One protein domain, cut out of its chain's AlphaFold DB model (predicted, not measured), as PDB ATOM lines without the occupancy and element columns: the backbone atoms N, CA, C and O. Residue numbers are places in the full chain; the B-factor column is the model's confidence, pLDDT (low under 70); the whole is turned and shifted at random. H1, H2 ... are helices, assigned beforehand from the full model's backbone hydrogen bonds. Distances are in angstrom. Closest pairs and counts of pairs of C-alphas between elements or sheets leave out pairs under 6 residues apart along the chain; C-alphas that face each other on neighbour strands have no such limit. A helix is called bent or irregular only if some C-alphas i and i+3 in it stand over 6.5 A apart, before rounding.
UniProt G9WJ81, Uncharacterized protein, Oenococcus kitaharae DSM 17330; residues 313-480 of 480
ATOM      1  N   GLY A 313     144.368 168.338 198.585       84.31
ATOM      2  CA  GLY A 313     143.734 167.046 198.344       84.31
ATOM      3  C   GLY A 313     144.623 165.897 198.784       84.31
ATOM      4  O   GLY A 313     144.235 165.127 199.651       84.31
ATOM      5  N   THR A 314     145.830 165.789 198.233       85.62
ATOM      6  CA  THR A 314     146.680 164.602 198.418       85.62
ATOM      7  C   THR A 314     147.262 164.475 199.830       85.62
ATOM      8  O   THR A 314     147.686 165.461 200.426       85.62
ATOM      9  N   ILE A 315     147.375 163.239 200.337       84.19
ATOM     10  CA  ILE A 315     147.992 162.930 201.646       84.19
ATOM     11  C   ILE A 315     149.413 163.497 201.730       84.19
ATOM     12  O   ILE A 315     149.724 164.263 202.639       84.19
ATOM     13  N   PHE A 316     150.254 163.176 200.738       84.81
ATOM     14  CA  PHE A 316     151.613 163.719 200.641       84.81
ATOM     15  C   PHE A 316     151.605 165.250 200.635       84.81
ATOM     16  O   PHE A 316     152.400 165.885 201.321       84.81
ATOM     17  N   GLY A 317     150.660 165.844 199.903       85.88
ATOM     18  CA  GLY A 317     150.510 167.284 199.836       85.88
ATOM     19  C   GLY A 317     150.222 167.912 201.192       85.88
ATOM     20  O   GLY A 317     150.784 168.958 201.499       85.88
ATOM     21  N   LYS A 318     149.365 167.295 202.008       87.12
ATOM     22  CA  LYS A 318     149.014 167.809 203.338       87.12
ATOM     23  C   LYS A 318     150.212 167.793 204.272       87.12
ATOM     24  O   LYS A 318     150.481 168.805 204.902       87.12
ATOM     25  N   ILE A 319     150.948 166.679 204.298       85.69
ATOM     26  CA  ILE A 319     152.169 166.534 205.103       85.69
ATOM     27  C   ILE A 319     153.204 167.575 204.665       85.69
ATOM     28  O   ILE A 319     153.697 168.338 205.491       85.69
ATOM     29  N   TYR A 320     153.469 167.659 203.359       87.94
ATOM     30  CA  TYR A 320     154.397 168.636 202.793       87.94
ATOM     31  C   TYR A 320     153.997 170.076 203.141       87.94
ATOM     32  O   TYR A 320     154.813 170.837 203.650       87.94
ATOM     33  N   THR A 321     152.732 170.440 202.917       88.56
ATOM     34  CA  THR A 321     152.238 171.804 203.160       88.56
ATOM     35  C   THR A 321     152.274 172.148 204.643       88.56
ATOM     36  O   THR A 321     152.672 173.256 204.977       88.56
ATOM     37  N   ALA A 322     151.926 171.210 205.530       85.19
ATOM     38  CA  ALA A 322     151.997 171.415 206.973       85.19
ATOM     39  C   ALA A 322     153.432 171.723 207.417       85.19
ATOM     40  O   ALA A 322     153.672 172.774 208.006       85.19
ATOM     41  N   ILE A 323     154.388 170.867 207.043       84.94
ATOM     42  CA  ILE A 323     155.802 171.031 207.404       84.94
ATOM     43  C   ILE A 323     156.357 172.342 206.835       84.94
ATOM     44  O   ILE A 323     156.908 173.152 207.576       84.94
ATOM     45  N   VAL A 324     156.169 172.591 205.535       85.62
ATOM     46  CA  VAL A 324     156.691 173.802 204.885       85.62
ATOM     47  C   VAL A 324     156.052 175.064 205.453       85.62
ATOM     48  O   VAL A 324     156.755 176.044 205.649       85.62
ATOM     49  N   SER A 325     154.754 175.053 205.769       84.50
ATOM     50  CA  SER A 325     154.092 176.221 206.361       84.50
ATOM     51  C   SER A 325     154.594 176.553 207.766       84.50
ATOM     52  O   SER A 325     154.687 177.733 208.091       84.50
ATOM     53  N   MET A 326     154.978 175.555 208.572       81.12
ATOM     54  CA  MET A 326     155.593 175.798 209.881       81.12
ATOM     55  C   MET A 326     156.957 176.476 209.739       81.12
ATOM     56  O   MET A 326     157.215 177.479 210.400       81.12
ATOM     57  N   PHE A 327     157.811 175.966 208.843       81.00
ATOM     58  CA  PHE A 327     159.107 176.589 208.570       81.00
ATOM     59  C   PHE A 327     158.949 177.990 207.974       81.00
ATOM     60  O   PHE A 327     159.601 178.919 208.438       81.00
ATOM     61  N   ALA A 328     158.044 178.164 207.008       83.75
ATOM     62  CA  ALA A 328     157.764 179.463 206.402       83.75
ATOM     63  C   ALA A 328     157.263 180.479 207.436       83.75
ATOM     64  O   ALA A 328     157.699 181.620 207.429       83.75
ATOM     65  N   LEU A 329     156.403 180.080 208.381       81.88
ATOM     66  CA  LEU A 329     155.944 180.980 209.441       81.88
ATOM     67  C   LEU A 329     157.101 181.439 210.343       81.88
ATOM     68  O   LEU A 329     157.196 182.625 210.656       81.88
ATOM     69  N   ALA A 330     157.991 180.523 210.736       76.06
ATOM     70  CA  ALA A 330     159.156 180.858 211.552       76.06
ATOM     71  C   ALA A 330     160.104 181.831 210.826       76.06
ATOM     72  O   ALA A 330     160.558 182.817 211.412       76.06
ATOM     73  N   LEU A 331     160.357 181.593 209.536       80.69
ATOM     74  CA  LEU A 331     161.180 182.473 208.702       80.69
ATOM     75  C   LEU A 331     160.521 183.829 208.457       80.69
ATOM     76  O   LEU A 331     161.198 184.859 208.531       80.69
ATOM     77  N   PHE A 332     159.206 183.845 208.264       82.69
ATOM     78  CA  PHE A 332     158.436 185.063 208.075       82.69
ATOM     79  C   PHE A 332     158.535 185.974 209.299       82.69
ATOM     80  O   PHE A 332     158.841 187.159 209.149       82.69
ATOM     81  N   ILE A 333     158.323 185.424 210.504       76.62
ATOM     82  CA  ILE A 333     158.415 186.163 211.775       76.62
ATOM     83  C   ILE A 333     159.834 186.702 211.972       76.62
ATOM     84  O   ILE A 333     160.001 187.888 212.259       76.62
ATOM     85  N   SER A 334     160.851 185.862 211.755       72.88
ATOM     86  CA  SER A 334     162.257 186.271 211.850       72.88
ATOM     87  C   SER A 334     162.566 187.448 210.915       72.88
ATOM     88  O   SER A 334     163.052 188.495 211.348       72.88
ATOM     89  N   THR A 335     162.182 187.331 209.643       76.00
ATOM     90  CA  THR A 335     162.408 188.370 208.630       76.00
ATOM     91  C   THR A 335     161.629 189.653 208.936       76.00
ATOM     92  O   THR A 335     162.153 190.755 208.762       76.00
ATOM     93  N   ALA A 336     160.396 189.547 209.439       77.12
ATOM     94  CA  ALA A 336     159.598 190.701 209.848       77.12
ATOM     95  C   ALA A 336     160.242 191.456 211.023       77.12
ATOM     96  O   ALA A 336     160.326 192.686 210.995       77.12
ATOM     97  N   HIS A 337     160.756 190.731 212.018       71.12
ATOM     98  CA  HIS A 337     161.477 191.315 213.149       71.12
ATOM     99  C   HIS A 337     162.774 192.016 212.695       71.12
ATOM    100  O   HIS A 337     163.093 193.123 213.146       71.12
ATOM    101  N   MET A 338     163.502 191.437 211.734       69.06
ATOM    102  CA  MET A 338     164.663 192.088 211.110       69.06
ATOM    103  C   MET A 338     164.288 193.387 210.403       69.06
ATOM    104  O   MET A 338     164.924 194.418 210.618       69.06
ATOM    105  N   LEU A 339     163.242 193.360 209.576       74.12
ATOM    106  CA  LEU A 339     162.793 194.538 208.846       74.12
ATOM    107  C   LEU A 339     162.374 195.653 209.816       74.12
ATOM    108  O   LEU A 339     162.785 196.802 209.652       74.12
ATOM    109  N   GLY A 340     161.609 195.318 210.860       71.00
ATOM    110  CA  GLY A 340     161.165 196.275 211.875       71.00
ATOM    111  C   GLY A 340     162.325 196.900 212.656       71.00
ATOM    112  O   GLY A 340     162.374 198.121 212.828       71.00
ATOM    113  N   SER A 341     163.299 196.089 213.077       67.94
ATOM    114  CA  SER A 341     164.488 196.576 213.789       67.94
ATOM    115  C   SER A 341     165.416 197.414 212.897       67.94
ATOM    116  O   SER A 341     165.925 198.445 213.347       67.94
ATOM    117  N   GLY A 342     165.586 197.043 211.623       67.56
ATOM    118  CA  GLY A 342     166.354 197.815 210.645       67.56
ATOM    119  C   GLY A 342     165.722 199.171 210.327       67.56
ATOM    120  O   GLY A 342     166.393 200.202 210.411       67.56
ATOM    121  N   LEU A 343     164.411 199.197 210.068       68.75
ATOM    122  CA  LEU A 343     163.658 200.439 209.856       68.75
ATOM    123  C   LEU A 343     163.716 201.356 211.085       68.75
ATOM    124  O   LEU A 343     163.914 202.563 210.941       68.75
ATOM    125  N   SER A 344     163.608 200.801 212.296       67.44
ATOM    126  CA  SER A 344     163.695 201.587 213.530       67.44
ATOM    127  C   SER A 344     165.068 202.236 213.729       67.44
ATOM    128  O   SER A 344     165.135 203.394 214.142       67.44
ATOM    129  N   ARG A 345     166.158 201.508 213.448       66.38
ATOM    130  CA  ARG A 345     167.530 201.999 213.652       66.38
ATOM    131  C   ARG A 345     167.946 203.039 212.621       66.38
ATOM    132  O   ARG A 345     168.589 204.015 212.987       66.38
ATOM    133  N   GLN A 346     167.611 202.819 211.355       65.69
ATOM    134  CA  GLN A 346     168.188 203.588 210.253       65.69
ATOM    135  C   GLN A 346     167.309 204.758 209.803       65.69
ATOM    136  O   GLN A 346     167.832 205.775 209.361       65.69
ATOM    137  N   TRP A 347     165.987 204.644 209.942       62.75
ATOM    138  CA  TRP A 347     165.052 205.680 209.490       62.75
ATOM    139  C   TRP A 347     164.478 206.502 210.645       62.75
ATOM    140  O   TRP A 347     163.609 207.341 210.422       62.75
ATOM    141  N   HIS A 348     164.917 206.236 211.883       64.62
ATOM    142  CA  HIS A 348     164.358 206.807 213.113       64.62
ATOM    143  C   HIS A 348     162.822 206.720 213.191       64.62
ATOM    144  O   HIS A 348     162.185 207.453 213.949       64.62
ATOM    145  N   LEU A 349     162.212 205.811 212.421       65.88
ATOM    146  CA  LEU A 349     160.784 205.559 212.486       65.88
ATOM    147  C   LEU A 349     160.500 204.989 213.869       65.88
ATOM    148  O   LEU A 349     161.145 204.028 214.303       65.88
ATOM    149  N   ASN A 350     159.541 205.590 214.573       66.81
ATOM    150  CA  ASN A 350     159.109 205.117 215.878       66.81
ATOM    151  C   ASN A 350     158.293 203.826 215.714       66.81
ATOM    152  O   ASN A 350     157.079 203.818 215.872       66.81
ATOM    153  N   MET A 351     158.981 202.738 215.362       67.19
ATOM    154  CA  MET A 351     158.442 201.384 215.256       67.19
ATOM    155  C   MET A 351     158.426 200.671 216.607       67.19
ATOM    156  O   MET A 351     157.945 199.548 216.681       67.19
ATOM    157  N   LYS A 352     158.900 201.314 217.686       68.69
ATOM    158  CA  LYS A 352     158.809 200.771 219.049       68.69
ATOM    159  C   LYS A 352     157.390 200.323 219.420       68.69
ATOM    160  O   LYS A 352     157.283 199.238 219.963       68.69
ATOM    161  N   PRO A 353     156.300 201.052 219.098       72.38
ATOM    162  CA  PRO A 353     154.948 200.580 219.391       72.38
ATOM    163  C   PRO A 353     154.583 199.306 218.621       72.38
ATOM    164  O   PRO A 353     153.900 198.450 219.162       72.38
ATOM    165  N   PHE A 354     155.044 199.167 217.372       68.25
ATOM    166  CA  PHE A 354     154.790 197.980 216.554       68.25
ATOM    167  C   PHE A 354     155.628 196.781 217.010       68.25
ATOM    168  O   PHE A 354     155.087 195.695 217.151       68.25
ATOM    169  N   LEU A 355     156.921 196.981 217.276       67.88
ATOM    170  CA  LEU A 355     157.802 195.944 217.811       67.88
ATOM    171  C   LEU A 355     157.324 195.492 219.190       67.88
ATOM    172  O   LEU A 355     157.146 194.304 219.378       67.88
ATOM    173  N   ASN A 356     156.977 196.424 220.083       69.81
ATOM    174  CA  ASN A 356     156.379 196.086 221.371       69.81
ATOM    175  C   ASN A 356     155.032 195.374 221.202       69.81
ATOM    176  O   ASN A 356     154.753 194.465 221.958       69.81
ATOM    177  N   PHE A 357     154.200 195.740 220.220       68.88
ATOM    178  CA  PHE A 357     152.967 194.999 219.943       68.88
ATOM    179  C   PHE A 357     153.250 193.573 219.461       68.88
ATOM    180  O   PHE A 357     152.562 192.657 219.890       68.88
ATOM    181  N   VAL A 358     154.229 193.371 218.574       65.62
ATOM    182  CA  VAL A 358     154.642 192.036 218.115       65.62
ATOM    183  C   VAL A 358     155.207 191.247 219.294       65.62
ATOM    184  O   VAL A 358     154.754 190.137 219.551       65.62
ATOM    185  N   ASP A 359     156.114 191.839 220.060       66.19
ATOM    186  CA  ASP A 359     156.707 191.216 221.236       66.19
ATOM    187  C   ASP A 359     155.635 190.896 222.281       66.19
ATOM    188  O   ASP A 359     155.592 189.774 222.749       66.19
ATOM    189  N   ASP A 360     154.694 191.795 222.577       64.25
ATOM    190  CA  ASP A 360     153.604 191.555 223.530       64.25
ATOM    191  C   ASP A 360     152.602 190.511 223.007       64.25
ATOM    192  O   ASP A 360     152.170 189.639 223.764       64.25
ATOM    193  N   ALA A 361     152.246 190.562 221.718       59.25
ATOM    194  CA  ALA A 361     151.303 189.638 221.087       59.25
ATOM    195  C   ALA A 361     151.869 188.225 220.926       59.25
ATOM    196  O   ALA A 361     151.085 187.280 220.904       59.25
ATOM    197  N   PHE A 362     153.195 188.083 220.815       58.25
ATOM    198  CA  PHE A 362     153.906 186.804 220.735       58.25
ATOM    199  C   PHE A 362     154.636 186.428 222.037       58.25
ATOM    200  O   PHE A 362     155.161 185.319 222.134       58.25
ATOM    201  N   SER A 363     154.640 187.294 223.059       56.38
ATOM    202  CA  SER A 363     155.177 186.969 224.381       56.38
ATOM    203  C   SER A 363     154.244 185.983 225.064       56.38
ATOM    204  O   SER A 363     153.047 186.217 225.242       56.38
ATOM    205  N   ALA A 364     154.803 184.863 225.505       50.34
ATOM    206  CA  ALA A 364     154.019 183.805 226.122       50.34
ATOM    207  C   ALA A 364     153.686 184.092 227.613       50.34
ATOM    208  O   ALA A 364     153.178 183.246 228.342       50.34
ATOM    209  N   ASN A 365     153.891 185.336 228.075       47.97
ATOM    210  CA  ASN A 365     153.653 185.759 229.461       47.97
ATOM    211  C   ASN A 365     152.288 186.432 229.704       47.97
ATOM    212  O   ASN A 365     151.996 186.805 230.840       47.97
ATOM    213  N   GLY A 366     151.434 186.587 228.683       49.78
ATOM    214  CA  GLY A 366     150.153 187.285 228.821       49.78
ATOM    215  C   GLY A 366     148.960 186.573 228.184       49.78
ATOM    216  O   GLY A 366     149.065 185.979 227.116       49.78
ATOM    217  N   ASN A 367     147.776 186.755 228.785       52.09
ATOM    218  CA  ASN A 367     146.481 186.353 228.208       52.09
ATOM    219  C   ASN A 367     146.240 186.930 226.792       52.09
ATOM    220  O   ASN A 367     145.383 186.432 226.068       52.09
ATOM    221  N   GLY A 368     146.971 187.983 226.398       57.56
ATOM    222  CA  GLY A 368     146.904 188.600 225.068       57.56
ATOM    223  C   GLY A 368     147.282 187.648 223.930       57.56
ATOM    224  O   GLY A 368     146.582 187.635 222.917       57.56
ATOM    225  N   PHE A 369     148.299 186.797 224.130       65.12
ATOM    226  CA  PHE A 369     148.695 185.770 223.159       65.12
ATOM    227  C   PHE A 369     147.514 184.852 222.837       65.12
ATOM    228  O   PHE A 369     147.135 184.701 221.678       65.12
ATOM    229  N   SER A 370     146.845 184.331 223.869       67.50
ATOM    230  CA  SER A 370     145.702 183.428 223.711       67.50
ATOM    231  C   SER A 370     144.523 184.064 222.965       67.50
ATOM    232  O   SER A 370     143.842 183.377 222.206       67.50
ATOM    233  N   TRP A 371     144.272 185.368 223.127       70.94
ATOM    234  CA  TRP A 371     143.199 186.058 222.398       70.94
ATOM    235  C   TRP A 371     143.510 186.245 220.913       70.94
ATOM    236  O   TRP A 371     142.636 186.018 220.073       70.94
ATOM    237  N   VAL A 372     144.743 186.637 220.579       75.00
ATOM    238  CA  VAL A 372     145.196 186.752 219.183       75.00
ATOM    239  C   VAL A 372     145.190 185.378 218.518       75.00
ATOM    240  O   VAL A 372     144.684 185.225 217.406       75.00
ATOM    241  N   GLU A 373     145.676 184.361 219.227       76.38
ATOM    242  CA  GLU A 373     145.681 182.977 218.773       76.38
ATOM    243  C   GLU A 373     144.258 182.471 218.494       76.38
ATOM    244  O   GLU A 373     143.977 181.934 217.423       76.38
ATOM    245  N   LEU A 374     143.321 182.735 219.410       81.62
ATOM    246  CA  LEU A 374     141.911 182.391 219.249       81.62
ATOM    247  C   LEU A 374     141.278 183.105 218.047       81.62
ATOM    248  O   LEU A 374     140.539 182.477 217.286       81.62
ATOM    249  N   LEU A 375     141.579 184.389 217.830       84.38
ATOM    250  CA  LEU A 375     141.109 185.125 216.655       84.38
ATOM    251  C   LEU A 375     141.602 184.462 215.358       84.38
ATOM    252  O   LEU A 375     140.812 184.234 214.438       84.38
ATOM    253  N   ILE A 376     142.889 184.114 215.295       84.94
ATOM    254  CA  ILE A 376     143.494 183.430 214.145       84.94
ATOM    255  C   ILE A 376     142.841 182.059 213.936       84.94
ATOM    256  O   ILE A 376     142.452 181.734 212.813       84.94
ATOM    257  N   ALA A 377     142.649 181.281 215.001       85.50
ATOM    258  CA  ALA A 377     141.999 179.975 214.949       85.50
ATOM    259  C   ALA A 377     140.569 180.064 214.391       85.50
ATOM    260  O   ALA A 377     140.186 179.281 213.517       85.50
ATOM    261  N   LEU A 378     139.788 181.052 214.840       87.50
ATOM    262  CA  LEU A 378     138.430 181.298 214.352       87.50
ATOM    263  C   LEU A 378     138.414 181.694 212.872       87.50
ATOM    264  O   LEU A 378     137.581 181.191 212.114       87.50
ATOM    265  N   LEU A 379     139.350 182.543 212.437       89.44
ATOM    266  CA  LEU A 379     139.503 182.908 211.027       89.44
ATOM    267  C   LEU A 379     139.871 181.692 210.169       89.44
ATOM    268  O   LEU A 379     139.257 181.478 209.121       89.44
ATOM    269  N   MET A 380     140.818 180.863 210.622       89.56
ATOM    270  CA  MET A 380     141.206 179.628 209.932       89.56
ATOM    271  C   MET A 380     140.031 178.658 209.812       89.56
ATOM    272  O   MET A 380     139.787 178.129 208.728       89.56
ATOM    273  N   LEU A 381     139.262 178.463 210.887       87.19
ATOM    274  CA  LEU A 381     138.059 177.630 210.874       87.19
ATOM    275  C   LEU A 381     137.020 178.168 209.888       87.19
ATOM    276  O   LEU A 381     136.526 177.409 209.054       87.19
ATOM    277  N   ALA A 382     136.711 179.465 209.934       88.94
ATOM    278  CA  ALA A 382     135.755 180.083 209.019       88.94
ATOM    279  C   ALA A 382     136.166 179.882 207.550       88.94
ATOM    280  O   ALA A 382     135.340 179.496 206.715       88.94
ATOM    281  N   LEU A 383     137.454 180.067 207.245       89.38
ATOM    282  CA  LEU A 383     138.002 179.843 205.911       89.38
ATOM    283  C   LEU A 383     137.929 178.361 205.507       89.38
ATOM    284  O   LEU A 383     137.500 178.046 204.395       89.38
ATOM    285  N   ALA A 384     138.273 177.450 206.423       88.44
ATOM    286  CA  ALA A 384     138.203 176.010 206.204       88.44
ATOM    287  C   ALA A 384     136.770 175.562 205.890       88.44
ATOM    288  O   ALA A 384     136.551 174.849 204.910       88.44
ATOM    289  N   PHE A 385     135.771 176.032 206.647       88.00
ATOM    290  CA  PHE A 385     134.353 175.759 206.385       88.00
ATOM    291  C   PHE A 385     133.891 176.326 205.039       88.00
ATOM    292  O   PHE A 385     133.166 175.653 204.295       88.00
ATOM    293  N   PHE A 386     134.320 177.544 204.698       89.31
ATOM    294  CA  PHE A 386     134.025 178.152 203.402       89.31
ATOM    295  C   PHE A 386     134.589 177.318 202.244       89.31
ATOM    296  O   PHE A 386     133.913 177.128 201.228       89.31
ATOM    297  N   TRP A 387     135.796 176.773 202.395       86.62
ATOM    298  CA  TRP A 387     136.424 175.934 201.377       86.62
ATOM    299  C   TRP A 387     135.833 174.531 201.302       86.62
ATOM    300  O   TRP A 387     135.575 174.038 200.201       86.62
ATOM    301  N   TYR A 388     135.492 173.940 202.442       86.56
ATOM    302  CA  TYR A 388     134.810 172.651 202.525       86.56
ATOM    303  C   TYR A 388     133.436 172.633 201.857       86.56
ATOM    304  O   TYR A 388     133.012 171.593 201.356       86.56
ATOM    305  N   LYS A 389     132.753 173.781 201.770       85.31
ATOM    306  CA  LYS A 389     131.512 173.910 200.992       85.31
ATOM    307  C   LYS A 389     131.696 173.519 199.519       85.31
ATOM    308  O   LYS A 389     130.739 173.100 198.877       85.31
ATOM    309  N   LYS A 390     132.907 173.667 198.975       83.00
ATOM    310  CA  LYS A 390     133.243 173.343 197.579       83.00
ATOM    311  C   LYS A 390     133.965 171.998 197.440       83.00
ATOM    312  O   LYS A 390     134.567 171.746 196.398       83.00
ATOM    313  N   TYR A 391     133.944 171.164 198.480       81.19
ATOM    314  CA  TYR A 391     134.545 169.836 198.443       81.19
ATOM    315  C   TYR A 391     133.862 168.957 197.385       81.19
ATOM    316  O   TYR A 391     132.637 168.940 197.273       81.19
ATOM    317  N   SER A 392     134.673 168.232 196.613       78.25
ATOM    318  CA  SER A 392     134.230 167.230 195.643       78.25
ATOM    319  C   SER A 392     135.211 166.062 195.622       78.25
ATOM    320  O   SER A 392     136.418 166.260 195.785       78.25
ATOM    321  N   TYR A 393     134.699 164.858 195.373       72.00
ATOM    322  CA  TYR A 393     135.470 163.617 195.296       72.00
ATOM    323  C   TYR A 393     136.665 163.711 194.334       72.00
ATOM    324  O   TYR A 393     137.784 163.337 194.681       72.00
ATOM    325  N   ASP A 394     136.461 164.310 193.159       72.81
ATOM    326  CA  ASP A 394     137.491 164.396 192.114       72.81
ATOM    327  C   ASP A 394     138.709 165.233 192.541       72.81
ATOM    328  O   ASP A 394     139.795 165.144 191.960       72.81
ATOM    329  N   THR A 395     138.546 166.051 193.585       77.56
ATOM    330  CA  THR A 395     139.579 166.975 194.055       77.56
ATOM    331  C   THR A 395     140.582 166.343 195.021       77.56
ATOM    332  O   THR A 395     141.656 166.913 195.209       77.56
ATOM    333  N   ASP A 396     140.322 165.144 195.558       75.31
ATOM    334  CA  ASP A 396     141.218 164.477 196.523       75.31
ATOM    335  C   ASP A 396     142.546 163.993 195.910       75.31
ATOM    336  O   ASP A 396     143.542 163.833 196.615       75.31
ATOM    337  N   SER A 397     142.603 163.836 194.585       78.12
ATOM    338  CA  SER A 397     143.819 163.468 193.837       78.12
ATOM    339  C   SER A 397     144.691 164.669 193.424       78.12
ATOM    340  O   SER A 397     145.811 164.513 192.909       78.12
ATOM    341  N   SER A 398     144.174 165.886 193.606       83.75
ATOM    342  CA  SER A 398     144.860 167.132 193.268       83.75
ATOM    343  C   SER A 398     145.618 167.675 194.472       83.75
ATOM    344  O   SER A 398     145.139 167.589 195.597       83.75
ATOM    345  N   TYR A 399     146.795 168.270 194.243       86.00
ATOM    346  CA  TYR A 399     147.519 168.946 195.319       86.00
ATOM    347  C   TYR A 399     146.682 170.113 195.856       86.00
ATOM    348  O   TYR A 399     146.232 170.042 196.983       86.00
ATOM    349  N   VAL A 400     146.329 171.101 195.029       88.00
ATOM    350  CA  VAL A 400     145.332 172.130 195.387       88.00
ATOM    351  C   VAL A 400     143.951 171.699 194.895       88.00
ATOM    352  O   VAL A 400     143.762 171.523 193.684       88.00
ATOM    353  N   ARG A 401     142.982 171.565 195.811       86.62
ATOM    354  CA  ARG A 401     141.618 171.086 195.520       86.62
ATOM    355  C   ARG A 401     140.852 172.016 194.589       86.62
ATOM    356  O   ARG A 401     140.169 171.549 193.686       86.62
ATOM    357  N   MET A 402     140.977 173.333 194.773       85.69
ATOM    358  CA  MET A 402     140.265 174.318 193.952       85.69
ATOM    359  C   MET A 402     141.082 174.736 192.721       85.69
ATOM    360  O   MET A 402     142.073 175.457 192.867       85.69
ATOM    361  N   PRO A 403     140.649 174.416 191.485       83.38
ATOM    362  CA  PRO A 403     141.412 174.752 190.281       83.38
ATOM    363  C   PRO A 403     141.648 176.258 190.109       83.38
ATOM    364  O   PRO A 403     142.736 176.669 189.708       83.38
ATOM    365  N   LYS A 404     140.656 177.086 190.472       87.38
ATOM    366  CA  LYS A 404     140.740 178.555 190.393       87.38
ATOM    367  C   LYS A 404     141.797 179.149 191.335       87.38
ATOM    368  O   LYS A 404     142.317 180.217 191.044       87.38
ATOM    369  N   LEU A 405     142.141 178.452 192.423       87.19
ATOM    370  CA  LEU A 405     143.118 178.913 193.414       87.19
ATOM    371  C   LEU A 405     144.543 178.412 193.143       87.19
ATOM    372  O   LEU A 405     145.467 178.895 193.780       87.19
ATOM    373  N   LYS A 406     144.756 177.534 192.152       89.19
ATOM    374  CA  LYS A 406     146.093 177.015 191.802       89.19
ATOM    375  C   LYS A 406     147.103 178.120 191.487       89.19
ATOM    376  O   LYS A 406     148.210 178.102 192.012       89.19
ATOM    377  N   LYS A 407     146.723 179.082 190.635       88.62
ATOM    378  CA  LYS A 407     147.603 180.205 190.265       88.62
ATOM    379  C   LYS A 407     147.797 181.196 191.425       88.62
ATOM    380  O   LYS A 407     148.953 181.446 191.743       88.62
ATOM    381  N   PRO A 408     146.735 181.704 192.093       91.38
ATOM    382  CA  PRO A 408     146.898 182.565 193.266       91.38
ATOM    383  C   PRO A 408     147.765 181.945 194.364       91.38
ATOM    384  O   PRO A 408     148.636 182.614 194.902       91.38
ATOM    385  N   PHE A 409     147.575 180.656 194.653       89.25
ATOM    386  CA  PHE A 409     148.364 179.947 195.657       89.25
ATOM    387  C   PHE A 409     149.835 179.818 195.262       89.25
ATOM    388  O   PHE A 409     150.713 180.033 196.087       89.25
ATOM    389  N   PHE A 410     150.119 179.534 193.988       90.81
ATOM    390  CA  PHE A 410     151.494 179.537 193.503       90.81
ATOM    391  C   PHE A 410     152.140 180.925 193.618       90.81
ATOM    392  O   PHE A 410     153.262 181.030 194.100       90.81
ATOM    393  N   CYS A 411     151.429 181.993 193.242       90.62
ATOM    394  CA  CYS A 411     151.914 183.363 193.426       90.62
ATOM    395  C   CYS A 411     152.190 183.678 194.904       90.62
ATOM    396  O   CYS A 411     153.203 184.294 195.206       90.62
ATOM    397  N   PHE A 412     151.329 183.219 195.814       89.62
ATOM    398  CA  PHE A 412     151.538 183.360 197.254       89.62
ATOM    399  C   PHE A 412     152.802 182.633 197.736       89.62
ATOM    400  O   PHE A 412     153.596 183.224 198.458       89.62
ATOM    401  N   VAL A 413     153.045 181.396 197.285       89.12
ATOM    402  CA  VAL A 413     154.274 180.647 197.615       89.12
ATOM    403  C   VAL A 413     155.517 181.360 197.085       89.12
ATOM    404  O   VAL A 413     156.508 181.453 197.797       89.12
ATOM    405  N   VAL A 414     155.469 181.897 195.861       89.94
ATOM    406  CA  VAL A 414     156.575 182.687 195.297       89.94
ATOM    407  C   VAL A 414     156.834 183.932 196.144       89.94
ATOM    408  O   VAL A 414     157.984 184.224 196.447       89.94
ATOM    409  N   LEU A 415     155.784 184.652 196.553       90.19
ATOM    410  CA  LEU A 415     155.916 185.832 197.411       90.19
ATOM    411  C   LEU A 415     156.532 185.485 198.770       90.19
ATOM    412  O   LEU A 415     157.440 186.188 199.202       90.19
ATOM    413  N   LEU A 416     156.095 184.392 199.404       87.31
ATOM    414  CA  LEU A 416     156.708 183.896 200.639       87.31
ATOM    415  C   LEU A 416     158.166 183.493 200.426       87.31
ATOM    416  O   LEU A 416     159.016 183.875 201.211       87.31
ATOM    417  N   ALA A 417     158.492 182.796 199.336       87.31
ATOM    418  CA  ALA A 417     159.871 182.412 199.050       87.31
ATOM    419  C   ALA A 417     160.777 183.638 198.828       87.31
ATOM    420  O   ALA A 417     161.925 183.660 199.264       87.31
ATOM    421  N   VAL A 418     160.265 184.687 198.179       86.69
ATOM    422  CA  VAL A 418     160.979 185.967 198.046       86.69
ATOM    423  C   VAL A 418     161.160 186.614 199.421       86.69
ATOM    424  O   VAL A 418     162.258 187.071 199.732       86.69
ATOM    425  N   TRP A 419     160.115 186.629 200.249       85.44
ATOM    426  CA  TRP A 419     160.171 187.182 201.600       85.44
ATOM    427  C   TRP A 419     161.166 186.439 202.495       85.44
ATOM    428  O   TRP A 419     161.998 187.082 203.114       85.44
ATOM    429  N   ASP A 420     161.135 185.111 202.523       81.88
ATOM    430  CA  ASP A 420     161.919 184.302 203.462       81.88
ATOM    431  C   ASP A 420     163.369 184.082 203.011       81.88
ATOM    432  O   ASP A 420     164.256 183.943 203.846       81.88
ATOM    433  N   PHE A 421     163.635 184.027 201.698       82.69
ATOM    434  CA  PHE A 421     164.954 183.637 201.176       82.69
ATOM    435  C   PHE A 421     165.694 184.759 200.444       82.69
ATOM    436  O   PHE A 421     166.921 184.727 200.375       82.69
ATOM    437  N   ILE A 422     164.985 185.743 199.878       82.12
ATOM    438  CA  ILE A 422     165.607 186.814 199.084       82.12
ATOM    439  C   ILE A 422     165.702 188.105 199.889       82.12
ATOM    440  O   ILE A 422     166.759 188.723 199.901       82.12
ATOM    441  N   LEU A 423     164.628 188.507 200.570       79.50
ATOM    442  CA  LEU A 423     164.550 189.762 201.321       79.50
ATOM    443  C   LEU A 423     165.543 189.864 202.503       79.50
ATOM    444  O   LEU A 423     166.041 190.967 202.737       79.50
ATOM    445  N   PRO A 424     165.934 188.774 203.195       74.94
ATOM    446  CA  PRO A 424     166.959 188.846 204.234       74.94
ATOM    447  C   PRO A 424     168.358 189.160 203.694       74.94
ATOM    448  O   PRO A 424     169.170 189.704 204.432       74.94
ATOM    449  N   LEU A 425     168.656 188.871 202.420       75.81
ATOM    450  CA  LEU A 425     169.976 189.116 201.820       75.81
ATOM    451  C   LEU A 425     170.351 190.612 201.757       75.81
ATOM    452  O   LEU A 425     171.412 190.970 202.276       75.81
ATOM    453  N   PRO A 426     169.528 191.515 201.180       72.75
ATOM    454  CA  PRO A 426     169.804 192.947 201.231       72.75
ATOM    455  C   PRO A 426     169.712 193.495 202.659       72.75
ATOM    456  O   PRO A 426     170.513 194.353 203.018       72.75
ATOM    457  N   LEU A 427     168.812 192.976 203.508       68.00
ATOM    458  CA  LEU A 427     168.724 193.402 204.911       68.00
ATOM    459  C   LEU A 427     169.994 193.067 205.705       68.00
ATOM    460  O   LEU A 427     170.479 193.903 206.464       68.00
ATOM    461  N   ALA A 428     170.568 191.880 205.511       64.06
ATOM    462  CA  ALA A 428     171.817 191.475 206.150       64.06
ATOM    463  C   ALA A 428     173.003 192.344 205.699       64.06
ATOM    464  O   ALA A 428     173.875 192.656 206.507       64.06
ATOM    465  N   ALA A 429     173.011 192.791 204.438       66.38
ATOM    466  CA  ALA A 429     174.005 193.738 203.935       66.38
ATOM    467  C   ALA A 429     173.845 195.153 204.527       66.38
ATOM    468  O   ALA A 429     174.822 195.895 204.611       66.38
ATOM    469  N   TRP A 430     172.631 195.541 204.933       64.00
ATOM    470  CA  TRP A 430     172.320 196.884 205.439       64.00
ATOM    471  C   TRP A 430     172.372 197.008 206.965       64.00
ATOM    472  O   TRP A 430     172.685 198.082 207.478       64.00
ATOM    473  N   THR A 431     172.121 195.926 207.704       59.44
ATOM    474  CA  THR A 431     172.228 195.886 209.169       59.44
ATOM    475  C   THR A 431     173.103 194.714 209.621       59.44
ATOM    476  O   THR A 431     172.572 193.641 209.923       59.44
ATOM    477  N   PRO A 432     174.435 194.895 209.717       54.00
ATOM    478  CA  PRO A 432     175.346 193.875 210.221       54.00
ATOM    479  C   PRO A 432     175.192 193.769 211.743       54.00
ATOM    480  O   PRO A 432     175.963 194.328 212.517       54.00
ATOM    481  N   SER A 433     174.134 193.102 212.196       49.88
ATOM    482  CA  SER A 433     173.991 192.682 213.589       49.88
ATOM    483  C   SER A 433     174.145 191.166 213.693       49.88
ATOM    484  O   SER A 433     173.822 190.435 212.757       49.88
ATOM    485  N   ASN A 434     174.659 190.708 214.837       45.16
ATOM    486  CA  ASN A 434     175.164 189.352 215.097       45.16
ATOM    487  C   ASN A 434     174.201 188.184 214.806       45.16
ATOM    488  O   ASN A 434     174.647 187.041 214.792       45.16
ATOM    489  N   ALA A 435     172.917 188.434 214.529       45.09
ATOM    490  CA  ALA A 435     171.959 187.388 214.171       45.09
ATOM    491  C   ALA A 435     172.315 186.646 212.863       45.09
ATOM    492  O   ALA A 435     171.830 185.542 212.645       45.09
ATOM    493  N   TYR A 436     173.186 187.212 212.015       50.28
ATOM    494  CA  TYR A 436     173.547 186.645 210.706       50.28
ATOM    495  C   TYR A 436     175.036 186.335 210.521       50.28
ATOM    496  O   TYR A 436     175.522 186.216 209.395       50.28
ATOM    497  N   PHE A 437     175.770 186.077 211.609       43.91
ATOM    498  CA  PHE A 437     177.120 185.514 211.481       43.91
ATOM    499  C   PHE A 437     177.137 184.105 210.844       43.91
ATOM    500  O   PHE A 437     178.196 183.633 210.439       43.91
ATOM    501  N   GLN A 438     175.978 183.453 210.664       44.91
ATOM    502  CA  GLN A 438     175.881 182.201 209.905       44.91
ATOM    503  C   GLN A 438     175.937 182.378 208.377       44.91
ATOM    504  O   GLN A 438     176.169 181.385 207.687       44.91
ATOM    505  N   SER A 439     175.779 183.595 207.826       44.28
ATOM    506  CA  SER A 439     175.768 183.804 206.367       44.28
ATOM    507  C   SER A 439     176.965 184.553 205.777       44.28
ATOM    508  O   SER A 439     176.949 184.915 204.602       44.28
ATOM    509  N   GLY A 440     178.036 184.769 206.548       47.62
ATOM    510  CA  GLY A 440     179.243 185.454 206.056       47.62
ATOM    511  C   GLY A 440     179.971 184.723 204.917       47.62
ATOM    512  O   GLY A 440     180.837 185.299 204.262       47.62
ATOM    513  N   GLN A 441     179.626 183.460 204.652       59.22
ATOM    514  CA  GLN A 441     180.189 182.676 203.556       59.22
ATOM    515  C   GLN A 441     179.241 182.659 202.355       59.22
ATOM    516  O   GLN A 441     178.097 182.229 202.479       59.22
ATOM    517  N   ILE A 442     179.743 183.015 201.168       63.38
ATOM    518  CA  ILE A 442     179.021 182.954 199.878       63.38
ATOM    519  C   ILE A 442     178.294 181.607 199.690       63.38
ATOM    520  O   ILE A 442     177.177 181.571 199.183       63.38
ATOM    521  N   SER A 443     178.890 180.511 200.175       67.19
ATOM    522  CA  SER A 443     178.293 179.169 200.186       67.19
ATOM    523  C   SER A 443     176.904 179.135 200.841       67.19
ATOM    524  O   SER A 443     175.956 178.615 200.259       67.19
ATOM    525  N   SER A 444     176.740 179.754 202.011       68.19
ATOM    526  CA  SER A 444     175.466 179.779 202.742       68.19
ATOM    527  C   SER A 444     174.363 180.528 201.984       68.19
ATOM    528  O   SER A 444     173.233 180.052 201.925       68.19
ATOM    529  N   ILE A 445     174.701 181.648 201.336       70.62
ATOM    530  CA  ILE A 445     173.777 182.455 200.527       70.62
ATOM    531  C   ILE A 445     173.313 181.659 199.304       70.62
ATOM    532  O   ILE A 445     172.123 181.645 198.983       70.62
ATOM    533  N   VAL A 446     174.239 180.957 198.643       76.56
ATOM    534  CA  VAL A 446     173.926 180.087 197.502       76.56
ATOM    535  C   VAL A 446     172.995 178.952 197.928       76.56
ATOM    536  O   VAL A 446     172.009 178.693 197.240       76.56
ATOM    537  N   TRP A 447     173.251 178.315 199.074       77.25
ATOM    538  CA  TRP A 447     172.375 177.270 199.610       77.25
ATOM    539  C   TRP A 447     170.989 177.802 199.985       77.25
ATOM    540  O   TRP A 447     169.992 177.170 199.644       77.25
ATOM    541  N   TRP A 448     170.904 178.977 200.609       77.62
ATOM    542  CA  TRP A 448     169.635 179.632 200.937       77.62
ATOM    543  C   TRP A 448     168.799 179.934 199.687       77.62
ATOM    544  O   TRP A 448     167.627 179.560 199.611       77.62
ATOM    545  N   LEU A 449     169.406 180.522 198.654       81.00
ATOM    546  CA  LEU A 449     168.733 180.768 197.376       81.00
ATOM    547  C   LEU A 449     168.323 179.465 196.680       81.00
ATOM    548  O   LEU A 449     167.218 179.378 196.140       81.00
ATOM    549  N   ALA A 450     169.177 178.440 196.715       85.06
ATOM    550  CA  ALA A 450     168.869 177.130 196.151       85.06
ATOM    551  C   ALA A 450     167.658 176.482 196.839       85.06
ATOM    552  O   ALA A 450     166.808 175.918 196.150       85.06
ATOM    553  N   TRP A 451     167.526 176.616 198.163       83.94
ATOM    554  CA  TRP A 451     166.352 176.157 198.911       83.94
ATOM    555  C   TRP A 451     165.080 176.902 198.508       83.94
ATOM    556  O   TRP A 451     164.082 176.254 198.182       83.94
ATOM    557  N   GLY A 452     165.119 178.237 198.445       85.12
ATOM    558  CA  GLY A 452     163.976 179.042 198.004       85.12
ATOM    559  C   GLY A 452     163.515 178.667 196.591       85.12
ATOM    560  O   GLY A 452     162.331 178.409 196.355       85.12
ATOM    561  N   ILE A 453     164.455 178.531 195.650       87.69
ATOM    562  CA  ILE A 453     164.171 178.088 194.276       87.69
ATOM    563  C   ILE A 453     163.625 176.655 194.269       87.69
ATOM    564  O   ILE A 453     162.618 176.387 193.611       87.69
ATOM    565  N   GLY A 454     164.246 175.741 195.015       87.25
ATOM    566  CA  GLY A 454     163.856 174.335 195.102       87.25
ATOM    567  C   GLY A 454     162.426 174.151 195.608       87.25
ATOM    568  O   GLY A 454     161.637 173.461 194.963       87.25
ATOM    569  N   ILE A 455     162.054 174.830 196.698       86.81
ATOM    570  CA  ILE A 455     160.693 174.817 197.258       86.81
ATOM    571  C   ILE A 455     159.689 175.352 196.235       86.81
ATOM    572  O   ILE A 455     158.633 174.748 196.020       86.81
ATOM    573  N   THR A 456     160.027 176.449 195.559       88.69
ATOM    574  CA  THR A 456     159.148 177.077 194.567       88.69
ATOM    575  C   THR A 456     158.926 176.164 193.358       88.69
ATOM    576  O   THR A 456     157.788 175.960 192.929       88.69
ATOM    577  N   LEU A 457     159.992 175.553 192.829       89.69
ATOM    578  CA  LEU A 457     159.927 174.614 191.703       89.69
ATOM    579  C   LEU A 457     159.184 173.329 192.071       89.69
ATOM    580  O   LEU A 457     158.351 172.856 191.294       89.69
ATOM    581  N   PHE A 458     159.440 172.782 193.257       89.50
ATOM    582  CA  PHE A 458     158.760 171.587 193.742       89.50
ATOM    583  C   PHE A 458     157.262 171.838 193.947       89.50
ATOM    584  O   PHE A 458     156.426 171.060 193.482       89.50
ATOM    585  N   THR A 459     156.901 172.979 194.537       87.88
ATOM    586  CA  THR A 459     155.500 173.388 194.695       87.88
ATOM    587  C   THR A 459     154.830 173.620 193.337       87.88
ATOM    588  O   THR A 459     153.697 173.182 193.123       87.88
ATOM    589  N   ALA A 460     155.527 174.229 192.370       89.31
ATOM    590  CA  ALA A 460     155.030 174.374 190.999       89.31
ATOM    591  C   ALA A 460     154.735 173.009 190.354       89.31
ATOM    592  O   ALA A 460     153.680 172.821 189.740       89.31
ATOM    593  N   TRP A 461     155.648 172.049 190.517       90.06
ATOM    594  CA  TRP A 461     155.481 170.686 190.020       90.06
ATOM    595  C   TRP A 461     154.254 170.004 190.641       90.06
ATOM    596  O   TRP A 461     153.421 169.470 189.904       90.06
ATOM    597  N   LEU A 462     154.067 170.113 191.961       87.44
ATOM    598  CA  LEU A 462     152.899 169.568 192.663       87.44
ATOM    599  C   LEU A 462     151.571 170.189 192.195       87.44
ATOM    600  O   LEU A 462     150.584 169.473 192.000       87.44
ATOM    601  N   ILE A 463     151.523 171.511 191.996       86.88
ATOM    602  CA  ILE A 463     150.300 172.236 191.605       86.88
ATOM    603  C   ILE A 463     149.901 171.935 190.156       86.88
ATOM    604  O   ILE A 463     148.719 171.699 189.868       86.88
ATOM    605  N   PHE A 464     150.866 171.989 189.234       86.69
ATOM    606  CA  PHE A 464     150.587 171.987 187.799       86.69
ATOM    607  C   PHE A 464     150.774 170.623 187.132       86.69
ATOM    608  O   PHE A 464     150.277 170.460 186.017       86.69
ATOM    609  N   LYS A 465     151.453 169.658 187.776       73.25
ATOM    610  CA  LYS A 465     151.754 168.307 187.250       73.25
ATOM    611  C   LYS A 465     152.312 168.295 185.812       73.25
ATOM    612  O   LYS A 465     152.276 167.267 185.142       73.25
ATOM    613  N   LYS A 466     152.821 169.425 185.306       54.78
ATOM    614  CA  LYS A 466     153.470 169.499 183.996       54.78
ATOM    615  C   LYS A 466     154.954 169.215 184.199       54.78
ATOM    616  O   LYS A 466     155.563 169.898 185.024       54.78
ATOM    617  N   PRO A 467     155.560 168.272 183.458       39.69
ATOM    618  CA  PRO A 467     157.010 168.207 183.407       39.69
ATOM    619  C   PRO A 467     157.505 169.569 182.914       39.69
ATOM    620  O   PRO A 467     157.033 170.072 181.887       39.69
ATOM    621  N   PHE A 468     158.398 170.193 183.682       39.56
ATOM    622  CA  PHE A 468     159.095 171.411 183.290       39.56
ATOM    623  C   PHE A 468     159.858 171.113 181.994       39.56
ATOM    624  O   PHE A 468     160.982 170.619 182.006       39.56
ATOM    625  N   LYS A 469     159.241 171.375 180.839       35.25
ATOM    626  CA  LYS A 469     159.974 171.426 179.577       35.25
ATOM    627  C   LYS A 469     160.790 172.710 179.622       35.25
ATOM    628  O   LYS A 469     160.262 173.782 179.331       35.25
ATOM    629  N   PHE A 470     162.066 172.600 179.995       36.53
ATOM    630  CA  PHE A 470     163.061 173.638 179.745       36.53
ATOM    631  C   PHE A 470     163.093 173.904 178.235       36.53
ATOM    632  O   PHE A 470     163.797 173.247 177.472       36.53
ATOM    633  N   ARG A 471     162.297 174.876 177.779       40.00
ATOM    634  CA  ARG A 471     162.222 175.291 176.368       40.00
ATOM    635  C   ARG A 471     163.569 175.803 175.840       40.00
ATOM    636  O   ARG A 471     163.737 175.914 174.633       40.00
ATOM    637  N   PHE A 472     164.522 176.070 176.735       42.12
ATOM    638  CA  PHE A 472     165.872 176.510 176.405       42.12
ATOM    639  C   PHE A 472     166.808 175.373 175.950       42.12
ATOM    640  O   PHE A 472     167.787 175.645 175.269       42.12
ATOM    641  N   LEU A 473     166.483 174.101 176.231       39.66
ATOM    642  CA  LEU A 473     167.293 172.939 175.816       39.66
ATOM    643  C   LEU A 473     166.748 172.207 174.574       39.66
ATOM    644  O   LEU A 473     167.345 171.242 174.119       39.66
ATOM    645  N   SER A 474     165.638 172.671 173.985       40.50
ATOM    646  CA  SER A 474     165.024 172.057 172.789       40.50
ATOM    647  C   SER A 474     165.344 172.791 171.475       40.50
ATOM    648  O   SER A 474     164.794 172.454 170.425       40.50
ATOM    649  N   LYS A 475     166.255 173.772 171.492       48.78
ATOM    650  CA  LYS A 475     166.758 174.448 170.285       48.78
ATOM    651  C   LYS A 475     168.194 174.019 169.972       48.78
ATOM    652  O   LYS A 475     169.119 174.806 170.122       48.78
ATOM    653  N   LYS A 476     168.367 172.773 169.529       47.75
ATOM    654  CA  LYS A 476     169.393 172.346 168.556       47.75
ATOM    655  C   LYS A 476     169.272 170.837 168.359       47.75
ATOM    656  O   LYS A 476     169.711 170.065 169.195       47.75
ATOM    657  N   ASN A 477     168.575 170.463 167.295       41.12
ATOM    658  CA  ASN A 477     168.965 169.425 166.341       41.12
ATOM    659  C   ASN A 477     167.898 169.438 165.254       41.12
ATOM    660  O   ASN A 477     166.918 168.704 165.262       41.12
ATOM    661  N   GLY A 478     168.060 170.421 164.385       44.47
ATOM    662  CA  GLY A 478     167.250 170.630 163.206       44.47
ATOM    663  C   GLY A 478     168.081 171.467 162.258       44.47
ATOM    664  O   GLY A 478     167.832 172.660 162.145       44.47
ATOM    665  N   LYS A 479     169.121 170.851 161.691       41.28
ATOM    666  CA  LYS A 479     169.749 171.234 160.426       41.28
ATOM    667  C   LYS A 479     170.450 170.000 159.846       41.28
ATOM    668  O   LYS A 479     171.469 169.597 160.391       41.28
ATOM    669  N   GLN A 480     169.814 169.523 158.772       37.06
ATOM    670  CA  GLN A 480     170.285 168.725 157.631       37.06
ATOM    671  C   GLN A 480     170.849 167.334 157.897       37.06
ATOM    672  O   GLN A 480     171.923 167.222 158.518       37.06
TER     673      GLN A 480
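Overview. This is residues 313 to 480 of the 480 residues of an uncharacterized protein of Oenococcus kitaharae DSM 17330 (UniProt G9WJ81). Two long helices, H5 and H8, lie side by side and run opposite ways, and the longest helix, H1, runs at a slant past them, meeting the last part of H5 with the middle of its own length. From the far end of H1 the chain folds back through H2 into H3, a long helix set away from H1, H5 and H8 across an open gap; short H4 lies on the way from H3 back to H5, short H6 and H7 lie between H5 and H8 along the chain, and residues 469 to 480 stick out as a tail. The printed part has 168 residues with eight named helices, H1 to H8 in that order, and no named strand; the class is all helix. The whole is loose, with a radius of gyration of the C-alphas of 20.5 A, and flat, spanning 67 by 48 by 23 A.

Along the chain. H1, residues 315 to 346, begins with C-alpha 315 at (147.992, 162.930, 201.646) and is 46.2 A long from first to last C-alpha. H2 is residues 352 to 362. H3, residues 367 to 388, is 31.4 A long and begins with C-alpha 367 at (146.481, 186.353, 228.208). H4 is residues 393 to 397. H5, residues 403 to 422, is 28.4 A long. H6 is residues 424 to 430 and H7 is residues 434 to 439. H8, residues 442 to 464, is 32.8 A long and ends with C-alpha 464 at (150.587, 171.987, 187.799). Three helices are irregular: H4 only just, with C-alphas 394 and 397 6.6 A apart, H5, with C-alphas 404 and 407 7.1 A apart, and H7, with C-alphas 435 and 438 7.8 A apart.

Arrangement. H1 is the hub and touches three helices. With residues 337 to 344 alone it touches H2, and the two form a helical hairpin at a shallow tilt of 28 degrees, opposite ways; their closest C-alphas, of Gly 340 and Leu 355, are 6.8 A apart. H2 touches residues 368 to 372 of H3 alone, with the C-alphas of Ala 361 and Phe 369 closest at 5.1 A; at 72 degrees they are only just about perpendicular. H3 is apart from H1, H4, H5 and H8, and H4 touches no helix. Residues 328 to 335 of H1 touch residues 416 to 420 of H5 at a steep tilt of 45 degrees, the same way; the closest C-alphas, of Leu 331 and Asp 420, are 5.6 A apart. H1 touches H6 with residues 335 to 342 alone, at a shallow tilt of 13 degrees, with the C-alphas of Thr 335 and Pro 424 closest at 6.3 A. H5 touches H8 with 19 pairs of C-alphas within 8 A, at a shallow tilt of 4 degrees, opposite ways; the closest C-alphas, of Ala 417 and Gly 452, are 5.4 A apart. H7 is close to H8 but not clearly touching, with the C-alphas of Ser 439 and Ile 445 closest at 6.3 A. In H1, H2, H3, H6 and H8 every O i to N i+4 pair is within hydrogen-bond range; in H5 it is 14 of 16, in H4 0 of 1 with 1 of 2 O i to N i+3 pairs, and in H7 0 of 2 with 1 of 3.

Size, cuts and confidence. The two C-alphas farthest apart, of Asn 367 and Gln 480, are 76.5 A from each other. The printed part has no cut, and its seven links between helices are tight. Residues 374 to 386 of H3 and residues 469 to 480 stand free; without them the body spans 53 by 43 by 22 A. The mean pLDDT of the printed part is 73.2, and 63 residues are under 70: 338, 341 to 352, 354 to 370, 427 to 444 and 466 to 480.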